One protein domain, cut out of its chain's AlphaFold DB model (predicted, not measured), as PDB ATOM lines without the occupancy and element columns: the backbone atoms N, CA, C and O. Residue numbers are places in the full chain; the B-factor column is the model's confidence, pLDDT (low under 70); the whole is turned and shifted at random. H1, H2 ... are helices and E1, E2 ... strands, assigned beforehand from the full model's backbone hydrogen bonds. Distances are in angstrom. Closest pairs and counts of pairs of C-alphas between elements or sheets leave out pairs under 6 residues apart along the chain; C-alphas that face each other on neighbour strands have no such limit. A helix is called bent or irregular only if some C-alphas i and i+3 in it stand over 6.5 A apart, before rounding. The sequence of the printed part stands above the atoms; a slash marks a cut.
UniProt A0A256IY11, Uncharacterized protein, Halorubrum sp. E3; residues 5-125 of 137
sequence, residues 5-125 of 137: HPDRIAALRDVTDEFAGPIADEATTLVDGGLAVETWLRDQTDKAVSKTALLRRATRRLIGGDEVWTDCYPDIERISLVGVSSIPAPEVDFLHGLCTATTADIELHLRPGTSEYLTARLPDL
ATOM      1  N   HIS A   5     219.060 238.209 269.193       95.31
ATOM      2  CA  HIS A   5     218.434 239.084 270.180       95.31
ATOM      3  C   HIS A   5     219.423 239.418 271.304       95.31
ATOM      4  O   HIS A   5     220.028 238.477 271.828       95.31
ATOM      5  N   PRO A   6     219.562 240.694 271.721       95.12
ATOM      6  CA  PRO A   6     220.514 241.098 272.756       95.12
ATOM      7  C   PRO A   6     220.438 240.240 274.021       95.12
ATOM      8  O   PRO A   6     221.446 239.666 274.418       95.12
ATOM      9  N   ASP A   7     219.241 240.035 274.571       94.81
ATOM     10  CA  ASP A   7     219.072 239.283 275.823       94.81
ATOM     11  C   ASP A   7     219.424 237.798 275.676       94.81
ATOM     12  O   ASP A   7     220.004 237.190 276.569       94.81
ATOM     13  N   ARG A   8     219.127 237.196 274.515       94.75
ATOM     14  CA  ARG A   8     219.456 235.787 274.250       94.75
ATOM     15  C   ARG A   8     220.951 235.600 273.988       94.75
ATOM     16  O   ARG A   8     221.476 234.524 274.255       94.75
ATOM     17  N   ILE A   9     221.617 236.612 273.432       96.12
ATOM     18  CA  ILE A   9     223.074 236.633 273.270       96.12
ATOM     19  C   ILE A   9     223.757 236.843 274.623       96.12
ATOM     20  O   ILE A   9     224.718 236.137 274.902       96.12
ATOM     21  N   ALA A  10     223.246 237.741 275.468       95.00
ATOM     22  CA  ALA A  10     223.739 237.928 276.830       95.00
ATOM     23  C   ALA A  10     223.629 236.626 277.635       95.00
ATOM     24  O   ALA A  10     224.638 236.126 278.108       95.00
ATOM     25  N   ALA A  11     222.455 235.985 277.636       94.56
ATOM     26  CA  ALA A  11     222.265 234.700 278.307       94.56
ATOM     27  C   ALA A  11     223.170 233.582 277.752       94.56
ATOM     28  O   ALA A  11     223.585 232.695 278.493       94.56
ATOM     29  N   LEU A  12     223.475 233.594 276.447       95.31
ATOM     30  CA  LEU A  12     224.443 232.656 275.872       95.31
ATOM     31  C   LEU A  12     225.858 232.929 276.397       95.31
ATOM     32  O   LEU A  12     226.554 231.974 276.725       95.31
ATOM     33  N   ARG A  13     226.260 234.202 276.478       95.31
ATOM     34  CA  ARG A  13     227.569 234.611 277.000       95.31
ATOM     35  C   ARG A  13     227.727 234.251 278.475       95.31
ATOM     36  O   ARG A  13     228.722 233.631 278.821       95.31
ATOM     37  N   ASP A  14     226.706 234.509 279.289       96.12
ATOM     38  CA  ASP A  14     226.706 234.154 280.713       96.12
ATOM     39  C   ASP A  14     226.992 232.656 280.917       96.12
ATOM     40  O   ASP A  14     227.812 232.282 281.748       96.12
ATOM     41  N   VAL A  15     226.375 231.787 280.104       95.25
ATOM     42  CA  VAL A  15     226.625 230.336 280.153       95.25
ATOM     43  C   VAL A  15     228.043 229.981 279.699       95.25
ATOM     44  O   VAL A  15     228.652 229.070 280.254       95.25
ATOM     45  N   THR A  16     228.574 230.650 278.672       94.12
ATOM     46  CA  THR A  16     229.924 230.348 278.172       94.12
ATOM     47  C   THR A  16     231.029 230.844 279.099       94.12
ATOM     48  O   THR A  16     232.093 230.227 279.143       94.12
ATOM     49  N   ASP A  17     230.771 231.898 279.873       93.25
ATOM     50  CA  ASP A  17     231.713 232.460 280.847       93.25
ATOM     51  C   ASP A  17     231.940 231.523 282.049       93.25
ATOM     52  O   ASP A  17     232.972 231.599 282.715       93.25
ATOM     53  N   GLU A  18     231.019 230.586 282.304       95.12
ATOM     54  CA  GLU A  18     231.169 229.550 283.337       95.12
ATOM     55  C   GLU A  18     232.147 228.428 282.937       95.12
ATOM     56  O   GLU A  18     232.498 227.573 283.759       95.12
ATOM     57  N   PHE A  19     232.595 228.389 281.678       95.44
ATOM     58  CA  PHE A  19     233.532 227.374 281.211       95.44
ATOM     59  C   PHE A  19     234.963 227.620 281.708       95.44
ATOM     60  O   PHE A  19     235.352 228.710 282.120       95.44
ATOM     61  N   ALA A  20     235.797 226.576 281.650       96.19
ATOM     62  CA  ALA A  20     237.224 226.728 281.919       96.19
ATOM     63  C   ALA A  20     237.850 227.730 280.933       96.19
ATOM     64  O   ALA A  20     237.523 227.684 279.752       96.19
ATOM     65  N   GLY A  21     238.788 228.564 281.400       95.25
ATOM     66  CA  GLY A  21     239.323 229.722 280.659       95.25
ATOM     67  C   GLY A  21     239.538 229.515 279.150       95.25
ATOM     68  O   GLY A  21     238.907 230.217 278.370       95.25
ATOM     69  N   PRO A  22     240.313 228.504 278.706       96.31
ATOM     70  CA  PRO A  22     240.527 228.274 277.273       96.31
ATOM     71  C   PRO A  22     239.244 227.999 276.472       96.31
ATOM     72  O   PRO A  22     239.142 228.382 275.313       96.31
ATOM     73  N   ILE A  23     238.265 227.333 277.088       96.31
ATOM     74  CA  ILE A  23     236.972 227.016 276.473       96.31
ATOM     75  C   ILE A  23     236.084 228.267 276.440       96.31
ATOM     76  O   ILE A  23     235.398 228.490 275.447       96.31
ATOM     77  N   ALA A  24     236.110 229.090 277.492       96.25
ATOM     78  CA  ALA A  24     235.383 230.360 277.531       96.25
ATOM     79  C   ALA A  24     235.909 231.349 276.468       96.25
ATOM     80  O   ALA A  24     235.120 231.952 275.737       96.25
ATOM     81  N   ASP A  25     237.234 231.446 276.308       96.31
ATOM     82  CA  ASP A  25     237.879 232.281 275.285       96.31
ATOM     83  C   ASP A  25     237.503 231.828 273.861       96.31
ATOM     84  O   ASP A  25     237.169 232.642 272.991       96.31
ATOM     85  N   GLU A  26     237.519 230.513 273.614       96.94
ATOM     86  CA  GLU A  26     237.109 229.937 272.331       96.94
ATOM     87  C   GLU A  26     235.615 230.168 272.064       96.94
ATOM     88  O   GLU A  26     235.239 230.598 270.971       96.94
ATOM     89  N   ALA A  27     234.756 229.949 273.061       95.88
ATOM     90  CA  ALA A  27     233.320 230.179 272.946       95.88
ATOM     91  C   ALA A  27     233.001 231.651 272.642       95.88
ATOM     92  O   ALA A  27     232.218 231.926 271.729       95.88
ATOM     93  N   THR A  28     233.660 232.588 273.329       95.56
ATOM     94  CA  THR A  28     233.554 234.031 273.062       95.56
ATOM     95  C   THR A  28     233.947 234.346 271.624       95.56
ATOM     96  O   THR A  28     233.191 234.993 270.899       95.56
ATOM     97  N   THR A  29     235.083 233.809 271.169       96.56
ATOM     98  CA  THR A  29     235.568 234.000 269.795       96.56
ATOM     99  C   THR A  29     234.556 233.501 268.758       96.56
ATOM    100  O   THR A  29     234.320 234.166 267.748       96.56
ATOM    101  N   LEU A  30     233.924 232.348 268.997       95.94
ATOM    102  CA  LEU A  30     232.914 231.782 268.097       95.94
ATOM    103  C   LEU A  30     231.618 232.597 268.080       95.94
ATOM    104  O   LEU A  30     231.050 232.813 267.005       95.94
ATOM    105  N   VAL A  31     231.149 233.055 269.246       95.31
ATOM    106  CA  VAL A  31     229.961 233.911 269.350       95.31
ATOM    107  C   VAL A  31     230.209 235.226 268.617       95.31
ATOM    108  O   VAL A  31     229.458 235.557 267.700       95.31
ATOM    109  N   ASP A  32     231.287 235.934 268.946       95.00
ATOM    110  CA  ASP A  32     231.594 237.242 268.363       95.00
ATOM    111  C   ASP A  32     231.890 237.145 266.866       95.00
ATOM    112  O   ASP A  32     231.381 237.946 266.080       95.00
ATOM    113  N   GLY A  33     232.628 236.116 266.438       95.50
ATOM    114  CA  GLY A  33     232.882 235.851 265.025       95.50
ATOM    115  C   GLY A  33     231.595 235.589 264.237       95.50
ATOM    116  O   GLY A  33     231.403 236.149 263.156       95.50
ATOM    117  N   GLY A  34     230.674 234.788 264.783       93.06
ATOM    118  CA  GLY A  34     229.376 234.525 264.158       93.06
ATOM    119  C   GLY A  34     228.500 235.776 264.045       93.06
ATOM    120  O   GLY A  34     227.889 236.009 263.000       93.06
ATOM    121  N   LEU A  35     228.471 236.603 265.096       94.31
ATOM    122  CA  LEU A  35     227.763 237.885 265.096       94.31
ATOM    123  C   LEU A  35     228.366 238.865 264.076       94.31
ATOM    124  O   LEU A  35     227.623 239.527 263.348       94.31
ATOM    125  N   ALA A  36     229.698 238.930 263.984       94.94
ATOM    126  CA  ALA A  36     230.406 239.800 263.048       94.94
ATOM    127  C   ALA A  36     230.139 239.407 261.591       94.94
ATOM    128  O   ALA A  36     229.848 240.273 260.767       94.94
ATOM    129  N   VAL A  37     230.166 238.108 261.270       93.62
ATOM    130  CA  VAL A  37     229.852 237.614 259.920       93.62
ATOM    131  C   VAL A  37     228.410 237.932 259.533       93.62
ATOM    132  O   VAL A  37     228.164 238.383 258.415       93.62
ATOM    133  N   GLU A  38     227.445 237.708 260.428       92.56
ATOM    134  CA  GLU A  38     226.040 237.979 260.112       92.56
ATOM    135  C   GLU A  38     225.759 239.480 259.961       92.56
ATOM    136  O   GLU A  38     225.049 239.858 259.027       92.56
ATOM    137  N   THR A  39     226.378 240.327 260.790       92.62
ATOM    138  CA  THR A  39     226.307 241.793 260.658       92.62
ATOM    139  C   THR A  39     226.920 242.248 259.336       92.62
ATOM    140  O   THR A  39     226.263 242.933 258.559       92.62
ATOM    141  N   TRP A  40     228.125 241.769 259.010       94.44
ATOM    142  CA  TRP A  40     228.784 242.099 257.748       94.44
ATOM    143  C   TRP A  40     227.934 241.711 256.535       94.44
ATOM    144  O   TRP A  40     227.751 242.528 255.636       94.44
ATOM    145  N   LEU A  41     227.370 240.494 256.516       93.56
ATOM    146  CA  LEU A  41     226.488 240.039 255.434       93.56
ATOM    147  C   LEU A  41     225.256 240.938 255.288       93.56
ATOM    148  O   LEU A  41     224.849 241.232 254.164       93.56
ATOM    149  N   ARG A  42     224.660 241.355 256.410       91.44
ATOM    150  CA  ARG A  42     223.497 242.249 256.442       91.44
ATOM    151  C   ARG A  42     223.826 243.605 255.821       91.44
ATOM    152  O   ARG A  42     223.042 244.099 255.020       91.44
ATOM    153  N   ASP A  43     225.006 244.146 256.104       93.19
ATOM    154  CA  ASP A  43     225.456 245.433 255.561       93.19
ATOM    155  C   ASP A  43     225.790 245.375 254.061       93.19
ATOM    156  O   ASP A  43     225.874 246.410 253.400       93.19
ATOM    157  N   GLN A  44     225.959 244.178 253.485       95.75
ATOM    158  CA  GLN A  44     226.196 244.020 252.045       95.75
ATOM    159  C   GLN A  44     224.915 244.072 251.198       95.75
ATOM    160  O   GLN A  44     225.006 244.101 249.967       95.75
ATOM    161  N   THR A  45     223.715 244.023 251.790       94.12
ATOM    162  CA  THR A  45     222.478 243.974 250.998       94.12
ATOM    163  C   THR A  45     221.228 244.431 251.748       94.12
ATOM    164  O   THR A  45     220.989 244.068 252.890       94.12
ATOM    165  N   ASP A  46     220.323 245.110 251.039       91.25
ATOM    166  CA  ASP A  46     218.985 245.437 251.555       91.25
ATOM    167  C   ASP A  46     218.049 244.216 251.668       91.25
ATOM    168  O   ASP A  46     216.922 244.316 252.176       91.25
ATOM    169  N   LYS A  47     218.467 243.054 251.146       93.19
ATOM    170  CA  LYS A  47     217.704 241.802 251.200       93.19
ATOM    171  C   LYS A  47     217.986 241.052 252.500       93.19
ATOM    172  O   LYS A  47     219.069 241.114 253.063       93.19
ATOM    173  N   ALA A  48     217.018 240.265 252.960       93.38
ATOM    174  CA  ALA A  48     217.262 239.365 254.081       93.38
ATOM    175  C   ALA A  48     218.275 238.276 253.685       93.38
ATOM    176  O   ALA A  48     218.026 237.497 252.765       93.38
ATOM    177  N   VAL A  49     219.391 238.198 254.413       93.00
ATOM    178  CA  VAL A  49     220.493 237.248 254.157       93.00
ATOM    179  C   VAL A  49     220.180 235.807 254.575       93.00
ATOM    180  O   VAL A  49     220.915 234.878 254.255       93.00
ATOM    181  N   SER A  50     219.081 235.599 255.303       92.88
ATOM    182  CA  SER A  50     218.603 234.287 255.738       92.88
ATOM    183  C   SER A  50     217.103 234.316 256.041       92.88
ATOM    184  O   SER A  50     216.507 235.384 256.197       92.88
ATOM    185  N   LYS A  51     216.487 233.135 256.192       92.75
ATOM    186  CA  LYS A  51     215.095 233.014 256.671       92.75
ATOM    187  C   LYS A  51     214.916 233.625 258.064       92.75
ATOM    188  O   LYS A  51     213.938 234.322 258.300       92.75
ATOM    189  N   THR A  52     215.892 233.426 258.950       92.88
ATOM    190  CA  THR A  52     215.930 234.041 260.284       92.88
ATOM    191  C   THR A  52     215.929 235.566 260.185       92.88
ATOM    192  O   THR A  52     215.122 236.216 260.837       92.88
ATOM    193  N   ALA A  53     216.773 236.150 259.325       93.94
ATOM    194  CA  ALA A  53     216.797 237.597 259.099       93.94
ATOM    195  C   ALA A  53     215.477 238.116 258.501       93.94
ATOM    196  O   ALA A  53     215.011 239.192 258.875       93.94
ATOM    197  N   LEU A  54     214.844 237.340 257.612       95.12
ATOM    198  CA  LEU A  54     213.543 237.686 257.041       95.12
ATOM    199  C   LEU A  54     212.454 237.730 258.118       95.12
ATOM    200  O   LEU A  54     211.756 238.735 258.212       95.12
ATOM    201  N   LEU A  55     212.338 236.684 258.944       95.12
ATOM    202  CA  LEU A  55     211.366 236.634 260.043       95.12
ATOM    203  C   LEU A  55     211.612 237.745 261.061       95.12
ATOM    204  O   LEU A  55     210.670 238.397 261.506       95.12
ATOM    205  N   ARG A  56     212.877 238.026 261.374       94.75
ATOM    206  CA  ARG A  56     213.265 239.119 262.265       94.75
ATOM    207  C   ARG A  56     212.808 240.479 261.725       94.75
ATOM    208  O   ARG A  56     212.164 241.243 262.438       94.75
ATOM    209  N   ARG A  57     213.056 240.754 260.439       94.19
ATOM    210  CA  ARG A  57     212.569 241.967 259.760       94.19
ATOM    211  C   ARG A  57     211.042 242.024 259.719       94.19
ATOM    212  O   ARG A  57     210.486 243.083 259.988       94.19
ATOM    213  N   ALA A  58     210.374 240.917 259.398       94.56
ATOM    214  CA  ALA A  58     208.915 240.842 259.362       94.56
ATOM    215  C   ALA A  58     208.302 241.135 260.738       94.56
ATOM    216  O   ALA A  58     207.389 241.946 260.826       94.56
ATOM    217  N   THR A  59     208.872 240.567 261.804       95.69
ATOM    218  CA  THR A  59     208.466 240.823 263.196       95.69
ATOM    219  C   THR A  59     208.537 242.312 263.527       95.69
ATOM    220  O   THR A  59     207.564 242.883 264.012       95.69
ATOM    221  N   ARG A  60     209.654 242.977 263.196       94.50
ATOM    222  CA  ARG A  60     209.809 244.420 263.445       94.50
ATOM    223  C   ARG A  60     208.805 245.272 262.668       94.50
ATOM    224  O   ARG A  60     208.315 246.252 263.212       94.50
ATOM    225  N   ARG A  61     208.499 244.921 261.412       93.38
ATOM    226  CA  ARG A  61     207.493 245.648 260.610       93.38
ATOM    227  C   ARG A  61     206.088 245.459 261.171       93.38
ATOM    228  O   ARG A  61     205.360 246.431 261.309       93.38
ATOM    229  N   LEU A  62     205.758 244.223 261.541       93.31
ATOM    230  CA  LEU A  62     204.476 243.862 262.129       93.31
ATOM    231  C   LEU A  62     204.222 244.645 263.429       93.31
ATOM    232  O   LEU A  62     203.208 245.318 263.551       93.31
ATOM    233  N   ILE A  63     205.182 244.645 264.356       92.44
ATOM    234  CA  ILE A  63     205.065 245.360 265.642       92.44
ATOM    235  C   ILE A  63     205.155 246.878 265.472       92.44
ATOM    236  O   ILE A  63     204.552 247.627 266.235       92.44
ATOM    237  N   GLY A  64     205.890 247.345 264.463       90.38
ATOM    238  CA  GLY A  64     205.994 248.764 264.131       90.38
ATOM    239  C   GLY A  64     204.700 249.387 263.601       90.38
ATOM    240  O   GLY A  64     204.694 250.590 263.359       90.38
ATOM    241  N   GLY A  65     203.631 248.601 263.417       83.25
ATOM    242  CA  GLY A  65     202.352 249.078 262.894       83.25
ATOM    243  C   GLY A  65     202.378 249.359 261.393       83.25
ATOM    244  O   GLY A  65     201.645 250.224 260.927       83.25
ATOM    245  N   ASP A  66     203.247 248.677 260.637       77.19
ATOM    246  CA  ASP A  66     203.277 248.787 259.177       77.19
ATOM    247  C   ASP A  66     201.959 248.239 258.592       77.19
ATOM    248  O   ASP A  66     201.593 247.088 258.852       77.19
ATOM    249  N   GLU A  67     201.254 249.044 257.789       84.06
ATOM    250  CA  GLU A  67     199.946 248.698 257.197       84.06
ATOM    251  C   GLU A  67     200.025 247.475 256.271       84.06
ATOM    252  O   GLU A  67     199.014 246.827 256.015       84.06
ATOM    253  N   VAL A  68     201.241 247.081 255.862       86.75
ATOM    254  CA  VAL A  68     201.527 245.911 255.018       86.75
ATOM    255  C   VAL A  68     200.770 244.658 255.457       86.75
ATOM    256  O   VAL A  68     200.309 243.913 254.595       86.75
ATOM    257  N   TRP A  69     200.653 244.388 256.762       88.38
ATOM    258  CA  TRP A  69     199.910 243.212 257.225       88.38
ATOM    259  C   TRP A  69     198.422 243.312 256.873       88.38
ATOM    260  O   TRP A  69     197.893 242.418 256.215       88.38
ATOM    261  N   THR A  70     197.771 244.405 257.271       88.75
ATOM    262  CA  THR A  70     196.342 244.650 257.037       88.75
ATOM    263  C   THR A  70     196.025 244.777 255.549       88.75
ATOM    264  O   THR A  70     195.019 244.248 255.095       88.75
ATOM    265  N   ASP A  71     196.910 245.386 254.761       92.00
ATOM    266  CA  ASP A  71     196.753 245.497 253.308       92.00
ATOM    267  C   ASP A  71     196.819 244.131 252.611       92.00
ATOM    268  O   ASP A  71     196.085 243.867 251.657       92.00
ATOM    269  N   CYS A  72     197.718 243.252 253.067       92.44
ATOM    270  CA  CYS A  72     197.889 241.922 252.478       92.44
ATOM    271  C   CYS A  72     196.819 240.934 252.950       92.44
ATOM    272  O   CYS A  72     196.468 240.008 252.216       92.44
ATOM    273  N   TYR A  73     196.334 241.112 254.177       92.06
ATOM    274  CA  TYR A  73     195.420 240.202 254.855       92.06
ATOM    275  C   TYR A  73     194.247 240.965 255.497       92.06
ATOM    276  O   TYR A  73     194.080 240.906 256.715       92.06
ATOM    277  N   PRO A  74     193.420 241.672 254.703       91.25
ATOM    278  CA  PRO A  74     192.393 242.571 255.237       91.25
ATOM    279  C   PRO A  74     191.296 241.841 256.015       91.25
ATOM    280  O   PRO A  74     190.800 242.353 257.013       91.25
ATOM    281  N   ASP A  75     190.963 240.623 255.586       94.50
ATOM    282  CA  ASP A  75     189.862 239.828 256.136       94.50
ATOM    283  C   ASP A  75     190.366 238.634 256.967       94.50
ATOM    284  O   ASP A  75     189.667 237.633 257.125       94.50
ATOM    285  N   ILE A  76     191.620 238.665 257.441       95.00
ATOM    286  CA  ILE A  76     192.167 237.534 258.194       95.00
ATOM    287  C   ILE A  76     191.582 237.474 259.601       95.00
ATOM    288  O   ILE A  76     191.833 238.322 260.451       95.00
ATOM    289  N   GLU A  77     190.829 236.413 259.857       95.38
ATOM    290  CA  GLU A  77     190.233 236.171 261.171       95.38
ATOM    291  C   GLU A  77     191.065 235.205 262.017       95.38
ATOM    292  O   GLU A  77     190.979 235.237 263.240       95.38
ATOM    293  N   ARG A  78     191.868 234.332 261.391       96.38
ATOM    294  CA  ARG A  78     192.555 233.241 262.092       96.38
ATOM    295  C   ARG A  78     193.869 232.819 261.453       96.38
ATOM    296  O   ARG A  78     193.982 232.718 260.233       96.38
ATOM    297  N   ILE A  79     194.825 232.460 262.308       95.12
ATOM    298  CA  ILE A  79     196.100 231.843 261.950       95.12
ATOM    299  C   ILE A  79     196.295 230.594 262.806       95.12
ATOM    300  O   ILE A  79     196.427 230.683 264.024       95.12
ATOM    301  N   SER A  80     196.376 229.426 262.168       95.62
ATOM    302  CA  SER A  80     196.628 228.157 262.860       95.62
ATOM    303  C   SER A  80     198.020 227.620 262.516       95.62
ATOM    304  O   SER A  80     198.316 227.311 261.362       95.62
ATOM    305  N   LEU A  81     198.873 227.455 263.528       92.69
ATOM    306  CA  LEU A  81     200.168 226.786 263.420       92.69
ATOM    307  C   LEU A  81     200.008 225.330 263.855       92.69
ATOM    308  O   LEU A  81     199.746 225.050 265.024       92.69
ATOM    309  N   VAL A  82     200.156 224.393 262.915       93.94
ATOM    310  CA  VAL A  82     199.792 222.985 263.127       93.94
ATOM    311  C   VAL A  82     200.998 222.053 263.135       93.94
ATOM    312  O   VAL A  82     201.930 222.211 262.351       93.94
ATOM    313  N   GLY A  83     200.963 221.044 264.011       89.81
ATOM    314  CA  GLY A  83     201.998 220.011 264.094       89.81
ATOM    315  C   GLY A  83     203.283 220.503 264.755       89.81
ATOM    316  O   GLY A  83     204.360 219.966 264.495       89.81
ATOM    317  N   VAL A  84     203.179 221.524 265.607       92.06
ATOM    318  CA  VAL A  84     204.327 222.206 266.201       92.06
ATOM    319  C   VAL A  84     204.972 221.317 267.265       92.06
ATOM    320  O   VAL A  84     204.368 220.990 268.288       92.06
ATOM    321  N   SER A  85     206.218 220.912 267.016       92.94
ATOM    322  CA  SER A  85     207.043 220.144 267.960       92.94
ATOM    323  C   SER A  85     208.143 220.970 268.628       92.94
ATOM    324  O   SER A  85     208.714 220.554 269.632       92.94
ATOM    325  N   SER A  86     208.434 222.151 268.087       91.56
ATOM    326  CA  SER A  86     209.348 223.141 268.653       91.56
ATOM    327  C   SER A  86     209.039 224.502 268.039       91.56
ATOM    328  O   SER A  86     208.538 224.559 266.916       91.56
ATOM    329  N   ILE A  87     209.345 225.579 268.759       91.00
ATOM    330  CA  ILE A  87     209.219 226.946 268.250       91.00
ATOM    331  C   ILE A  87     210.578 227.621 268.455       91.00
ATOM    332  O   ILE A  87     210.927 227.953 269.591       91.00
ATOM    333  N   PRO A  88     211.410 227.730 267.407       92.38
ATOM    334  CA  PRO A  88     212.679 228.429 267.513       92.38
ATOM    335  C   PRO A  88     212.465 229.937 267.727       92.38
ATOM    336  O   PRO A  88     211.389 230.485 267.505       92.38
ATOM    337  N   ALA A  89     213.512 230.616 268.197       94.50
ATOM    338  CA  ALA A  89     213.462 232.031 268.560       94.50
ATOM    339  C   ALA A  89     212.871 232.977 267.486       94.50
ATOM    340  O   ALA A  89     212.054 233.811 267.866       94.50
ATOM    341  N   PRO A  90     213.224 232.895 266.181       95.06
ATOM    342  CA  PRO A  90     212.613 233.780 265.187       95.06
ATOM    343  C   PRO A  90     211.111 233.543 264.998       95.06
ATOM    344  O   PRO A  90     210.378 234.499 264.768       95.06
ATOM    345  N   GLU A  91     210.638 232.302 265.108       94.44
ATOM    346  CA  GLU A  91     209.214 231.976 265.027       94.44
ATOM    347  C   GLU A  91     208.460 232.418 266.285       94.44
ATOM    348  O   GLU A  91     207.352 232.930 266.166       94.44
ATOM    349  N   VAL A  92     209.060 232.272 267.472       94.81
ATOM    350  CA  VAL A  92     208.512 232.811 268.730       94.81
ATOM    351  C   VAL A  92     208.365 234.328 268.647       94.81
ATOM    352  O   VAL A  92     207.317 234.859 268.997       94.81
ATOM    353  N   ASP A  93     209.396 235.024 268.165       96.19
ATOM    354  CA  ASP A  93     209.381 236.483 268.030       96.19
ATOM    355  C   ASP A  93     208.272 236.935 267.074       96.19
ATOM    356  O   ASP A  93     207.521 237.861 267.377       96.19
ATOM    357  N   PHE A  94     208.131 236.248 265.939       95.25
ATOM    358  CA  PHE A  94     207.084 236.551 264.971       95.25
ATOM    359  C   PHE A  94     205.684 236.253 265.519       95.25
ATOM    360  O   PHE A  94     204.774 237.057 265.334       95.25
ATOM    361  N   LEU A  95     205.518 235.141 266.239       94.94
ATOM    362  CA  LEU A  95     204.280 234.791 266.933       94.94
ATOM    363  C   LEU A  95     203.904 235.856 267.973       94.94
ATOM    364  O   LEU A  95     202.753 236.278 268.017       94.94
ATOM    365  N   HIS A  96     204.873 236.337 268.758       94.44
ATOM    366  CA  HIS A  96     204.662 237.449 269.682       94.44
ATOM    367  C   HIS A  96     204.206 238.712 268.934       94.44
ATOM    368  O   HIS A  96     203.251 239.370 269.346       94.44
ATOM    369  N   GLY A  97     204.819 239.010 267.785       93.69
ATOM    370  CA  GLY A  97     204.375 240.081 266.895       93.69
ATOM    371  C   GLY A  97     202.928 239.919 266.423       93.69
ATOM    372  O   GLY A  97     202.163 240.871 266.482       93.69
ATOM    373  N   LEU A  98     202.518 238.715 266.012       93.44
ATOM    374  CA  LEU A  98     201.136 238.448 265.589       93.44
ATOM    375  C   LEU A  98     200.140 238.669 266.727       93.44
ATOM    376  O   LEU A  98     199.127 239.336 266.527       93.44
ATOM    377  N   CYS A  99     200.451 238.161 267.921       92.31
ATOM    378  CA  CYS A  99     199.595 238.309 269.095       92.31
ATOM    379  C   CYS A  99     199.437 239.769 269.548       92.31
ATOM    380  O   CYS A  99     198.443 240.096 270.189       92.31
ATOM    381  N   THR A 100     200.419 240.631 269.269       90.62
ATOM    382  CA  THR A 100     200.419 242.033 269.720       90.62
ATOM    383  C   THR A 100     199.908 243.003 268.662       90.62
ATOM    384  O   THR A 100     199.268 243.993 269.004       90.62
ATOM    385  N   ALA A 101     200.185 242.736 267.385       90.62
ATOM    386  CA  ALA A 101     199.903 243.654 266.286       90.62
ATOM    387  C   ALA A 101     198.609 243.341 265.523       90.62
ATOM    388  O   ALA A 101     198.175 244.152 264.707       90.62
ATOM    389  N   THR A 102     198.003 242.172 265.739       90.75
ATOM    390  CA  THR A 102     196.820 241.730 264.989       90.75
ATOM    391  C   THR A 102     195.684 241.345 265.926       90.75
ATOM    392  O   THR A 102     195.905 240.988 267.080       90.75
ATOM    393  N   THR A 103     194.454 241.394 265.415       90.62
ATOM    394  CA  THR A 103     193.257 240.902 266.114       90.62
ATOM    395  C   THR A 103     192.857 239.493 265.681       90.62
ATOM    396  O   THR A 103     191.796 239.023 266.080       90.62
ATOM    397  N   ALA A 104     193.653 238.842 264.828       93.69
ATOM    398  CA  ALA A 104     193.356 237.500 264.353       93.69
ATOM    399  C   ALA A 104     193.489 236.483 265.496       93.69
ATOM    400  O   ALA A 104     194.407 236.567 266.313       93.69
ATOM    401  N   ASP A 105     192.613 235.481 265.513       96.25
ATOM    402  CA  ASP A 105     192.717 234.341 266.417       96.25
ATOM    403  C   ASP A 105     193.996 233.555 266.097       96.25
ATOM    404  O   ASP A 105     194.136 232.993 265.006       96.25
ATOM    405  N   ILE A 106     194.926 233.479 267.049       95.12
ATOM    406  CA  ILE A 106     196.170 232.721 266.887       95.12
ATOM    407  C   ILE A 106     196.057 231.375 267.601       95.12
ATOM    408  O   ILE A 106     195.984 231.305 268.828       95.12
ATOM    409  N   GLU A 107     196.085 230.284 266.837       95.44
ATOM    410  CA  GLU A 107     195.979 228.919 267.353       95.44
ATOM    411  C   GLU A 107     197.287 228.136 267.171       95.44
ATOM    412  O   GLU A 107     197.837 228.052 266.071       95.44
ATOM    413  N   LEU A 108     197.756 227.481 268.235       93.81
ATOM    414  CA  LEU A 108     198.932 226.603 268.217       93.81
ATOM    415  C   LEU A 108     198.521 225.158 268.496       93.81
ATOM    416  O   LEU A 108     198.150 224.805 269.614       93.81
ATOM    417  N   HIS A 109     198.644 224.296 267.490       94.38
ATOM    418  CA  HIS A 109     198.329 222.871 267.594       94.38
ATOM    419  C   HIS A 109     199.622 222.068 267.765       94.38
ATOM    420  O   HIS A 109     200.349 221.781 266.804       94.38
ATOM    421  N   LEU A 110     199.920 221.726 269.018       93.94
ATOM    422  CA  LEU A 110     201.170 221.088 269.430       93.94
ATOM    423  C   LEU A 110     201.151 219.567 269.214       93.94
ATOM    424  O   LEU A 110     200.122 218.908 269.366       93.94
ATOM    425  N   ARG A 111     202.312 218.973 268.904       94.06
ATOM    426  CA  ARG A 111     202.435 217.517 268.720       94.06
ATOM    427  C   ARG A 111     202.276 216.759 270.061       94.06
ATOM    428  O   ARG A 111     202.872 217.192 271.049       94.06
ATOM    429  N   PRO A 112     201.619 215.574 270.097       85.44
ATOM    430  CA  PRO A 112     201.386 214.761 271.311       85.44
ATOM    431  C   PRO A 112     202.594 214.261 272.137       85.44
ATOM    432  O   PRO A 112     202.419 213.419 273.003       85.44
ATOM    433  N   GLY A 113     203.819 214.736 271.905       90.19
ATOM    434  CA  GLY A 113     204.987 214.431 272.754       90.19
ATOM    435  C   GLY A 113     205.722 215.669 273.263       90.19
ATOM    436  O   GLY A 113     206.637 215.558 274.068       90.19
ATOM    437  N   THR A 114     205.345 216.848 272.777       91.62
ATOM    438  CA  THR A 114     205.986 218.130 273.092       91.62
ATOM    439  C   THR A 114     204.977 219.144 273.615       91.62
ATOM    440  O   THR A 114     205.367 220.249 273.970       91.62
ATOM    441  N   SER A 115     203.689 218.790 273.646       92.00
ATOM    442  CA  SER A 115     202.591 219.685 273.999       92.00
ATOM    443  C   SER A 115     202.702 220.212 275.423       92.00
ATOM    444  O   SER A 115     202.676 221.421 275.605       92.00
ATOM    445  N   GLU A 116     202.879 219.341 276.416       94.12
ATOM    446  CA  GLU A 116     202.993 219.744 277.825       94.12
ATOM    447  C   GLU A 116     204.206 220.655 278.045       94.12
ATOM    448  O   GLU A 116     204.074 221.762 278.563       94.12
ATOM    449  N   TYR A 117     205.368 220.234 277.541       93.50
ATOM    450  CA  TYR A 117     206.604 221.006 277.623       93.50
ATOM    451  C   TYR A 117     206.481 222.388 276.965       93.50
ATOM    452  O   TYR A 117     206.847 223.397 277.564       93.50
ATOM    453  N   LEU A 118     205.959 222.455 275.736       93.12
ATOM    454  CA  LEU A 118     205.807 223.725 275.029       93.12
ATOM    455  C   LEU A 118     204.716 224.596 275.652       93.12
ATOM    456  O   LEU A 118     204.912 225.799 275.719       93.12
ATOM    457  N   THR A 119     203.621 224.021 276.154       93.56
ATOM    458  CA  THR A 119     202.566 224.782 276.848       93.56
ATOM    459  C   THR A 119     203.120 225.456 278.099       93.56
ATOM    460  O   THR A 119     202.859 226.635 278.316       93.56
ATOM    461  N   ALA A 120     203.930 224.742 278.886       94.38
ATOM    462  CA  ALA A 120     204.571 225.303 280.072       94.38
ATOM    463  C   ALA A 120     205.592 226.397 279.725       94.38
ATOM    464  O   ALA A 120     205.705 227.383 280.444       94.38
ATOM    465  N   ARG A 121     206.329 226.233 278.621       92.56
ATOM    466  CA  ARG A 121     207.430 227.126 278.236       92.56
ATOM    467  C   ARG A 121     206.993 228.329 277.393       92.56
ATOM    468  O   ARG A 121     207.733 229.301 277.299       92.56
ATOM    469  N   LEU A 122     205.829 228.271 276.746       91.31
ATOM    470  CA  LEU A 122     205.379 229.299 275.805       91.31
ATOM    471  C   LEU A 122     205.273 230.707 276.422       91.31
ATOM    472  O   LEU A 122     205.740 231.635 275.763       91.31
ATOM    473  N   PRO A 123     204.746 230.899 277.650       92.50
ATOM    474  CA  PRO A 123     204.718 232.223 278.275       92.50
ATOM    475  C   PRO A 123     206.112 232.853 278.396       92.50
ATOM    476  O   PRO A 123     206.289 234.009 278.023       92.50
ATOM    477  N   ASP A 124     207.114 232.074 278.814       92.06
ATOM    478  CA  ASP A 124     208.502 232.540 278.939       92.06
ATOM    479  C   ASP A 124     209.158 232.806 277.579       92.06
ATOM    480  O   ASP A 124     210.061 233.625 277.451       92.06
ATOM    481  N   LEU A 125     208.736 232.092 276.533       89.12
ATOM    482  CA  LEU A 125     209.221 232.345 275.178       89.12
ATOM    483  C   LEU A 125     208.674 233.671 274.635       89.12
ATOM    484  O   LEU A 125     209.401 234.394 273.954       89.12
TER     485      LEU A 125
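AT A GLANCE: This is residues 5 to 125 of the 137 residues of an uncharacterized protein of Halorubrum sp. E3 (UniProt A0A256IY11). A two-stranded ribbon of parallel strands, E1 and E2, forms one lobe together with helix H5, which lies between them along the chain, helix H3 side by side with H5, and H6 near E2. A helical hairpin of H1 and the long H2 makes a separate arm toward one end of the longest axis, joined to the lobe by the link from H2 to H3. The printed part has 121 residues, with six named helices and two named strands in the order H1 H2 H3 H4 E1 H5 E2 H6, and its class is mostly helix. It is loose, with a radius of gyration of the C-alphas of 17.7 A, and flat, spanning 55 by 40 by 19 A.

IN THESE COORDINATES: E1, residues 78 to 84, is 16.7 A long and begins with C-alpha 78 at (192.555, 233.241, 262.092). E2 is residues 105 to 110, 16.0 A. Between them comes H5, residues 89 to 101, 18.0 A. H6, residues 115 to 125, is 14.3 A long and ends with C-alpha 125 at (209.221, 232.345, 275.178); it is irregular, with C-alphas 120 and 123 7.2 A apart. Before the strands come H1, residues 6 to 17, 16.3 A; H2, residues 21 to 43, 32.7 A, from C-alpha 21 at (239.323, 229.722, 280.659); H3, residues 51 to 63, 18.3 A; and H4, residues 68 to 72, 6.0 A.

HOW THE PARTS SIT: E1 and E2 are parallel, at 10 degrees, with N 81 and O 107 at 2.8 A and N 107 and O 79 at 2.9 A, both within hydrogen-bond range. E1, H5 and E2 form a strand-helix-strand unit, two parallel neighbour strands with a helix between, and its crossover is right-handed. The closest C-alphas of H5 and E2, those of Cys 99 and Ile 106, are 6.9 A apart. H3 and H5 touch, closest at the C-alphas of Thr 59 and Phe 94, 4.8 A, with a shallow tilt of 19 degrees, the same way. H5 and H6 are close but not clearly touching, closest at the C-alphas of Val 92 and Leu 125, 6.5 A. H3 and H4 are also close but not clearly touching, with the C-alphas of Leu 62 and Trp 69 closest at 6.7 A. H1 and H2 form a helical hairpin; residues 13 to 17 of H1 touch residues 23 to 28 of H2, closest at the C-alphas of Asp 17 and Ala 24, 5.4 A, at a shallow tilt of 24 degrees, opposite ways. H2 and H3 are apart. Every O i to N i+4 pair is within hydrogen-bond range in H1, H2, H3, H4 and H5, and 5 of 7 are in H6.

THE WHOLE: The two C-alphas farthest apart, those of Gly 21 and Asp 75, are 56.1 A apart. The printed part has no cut, and no link is long. The mean pLDDT of the printed part is 93.4, and no printed residue is under 70.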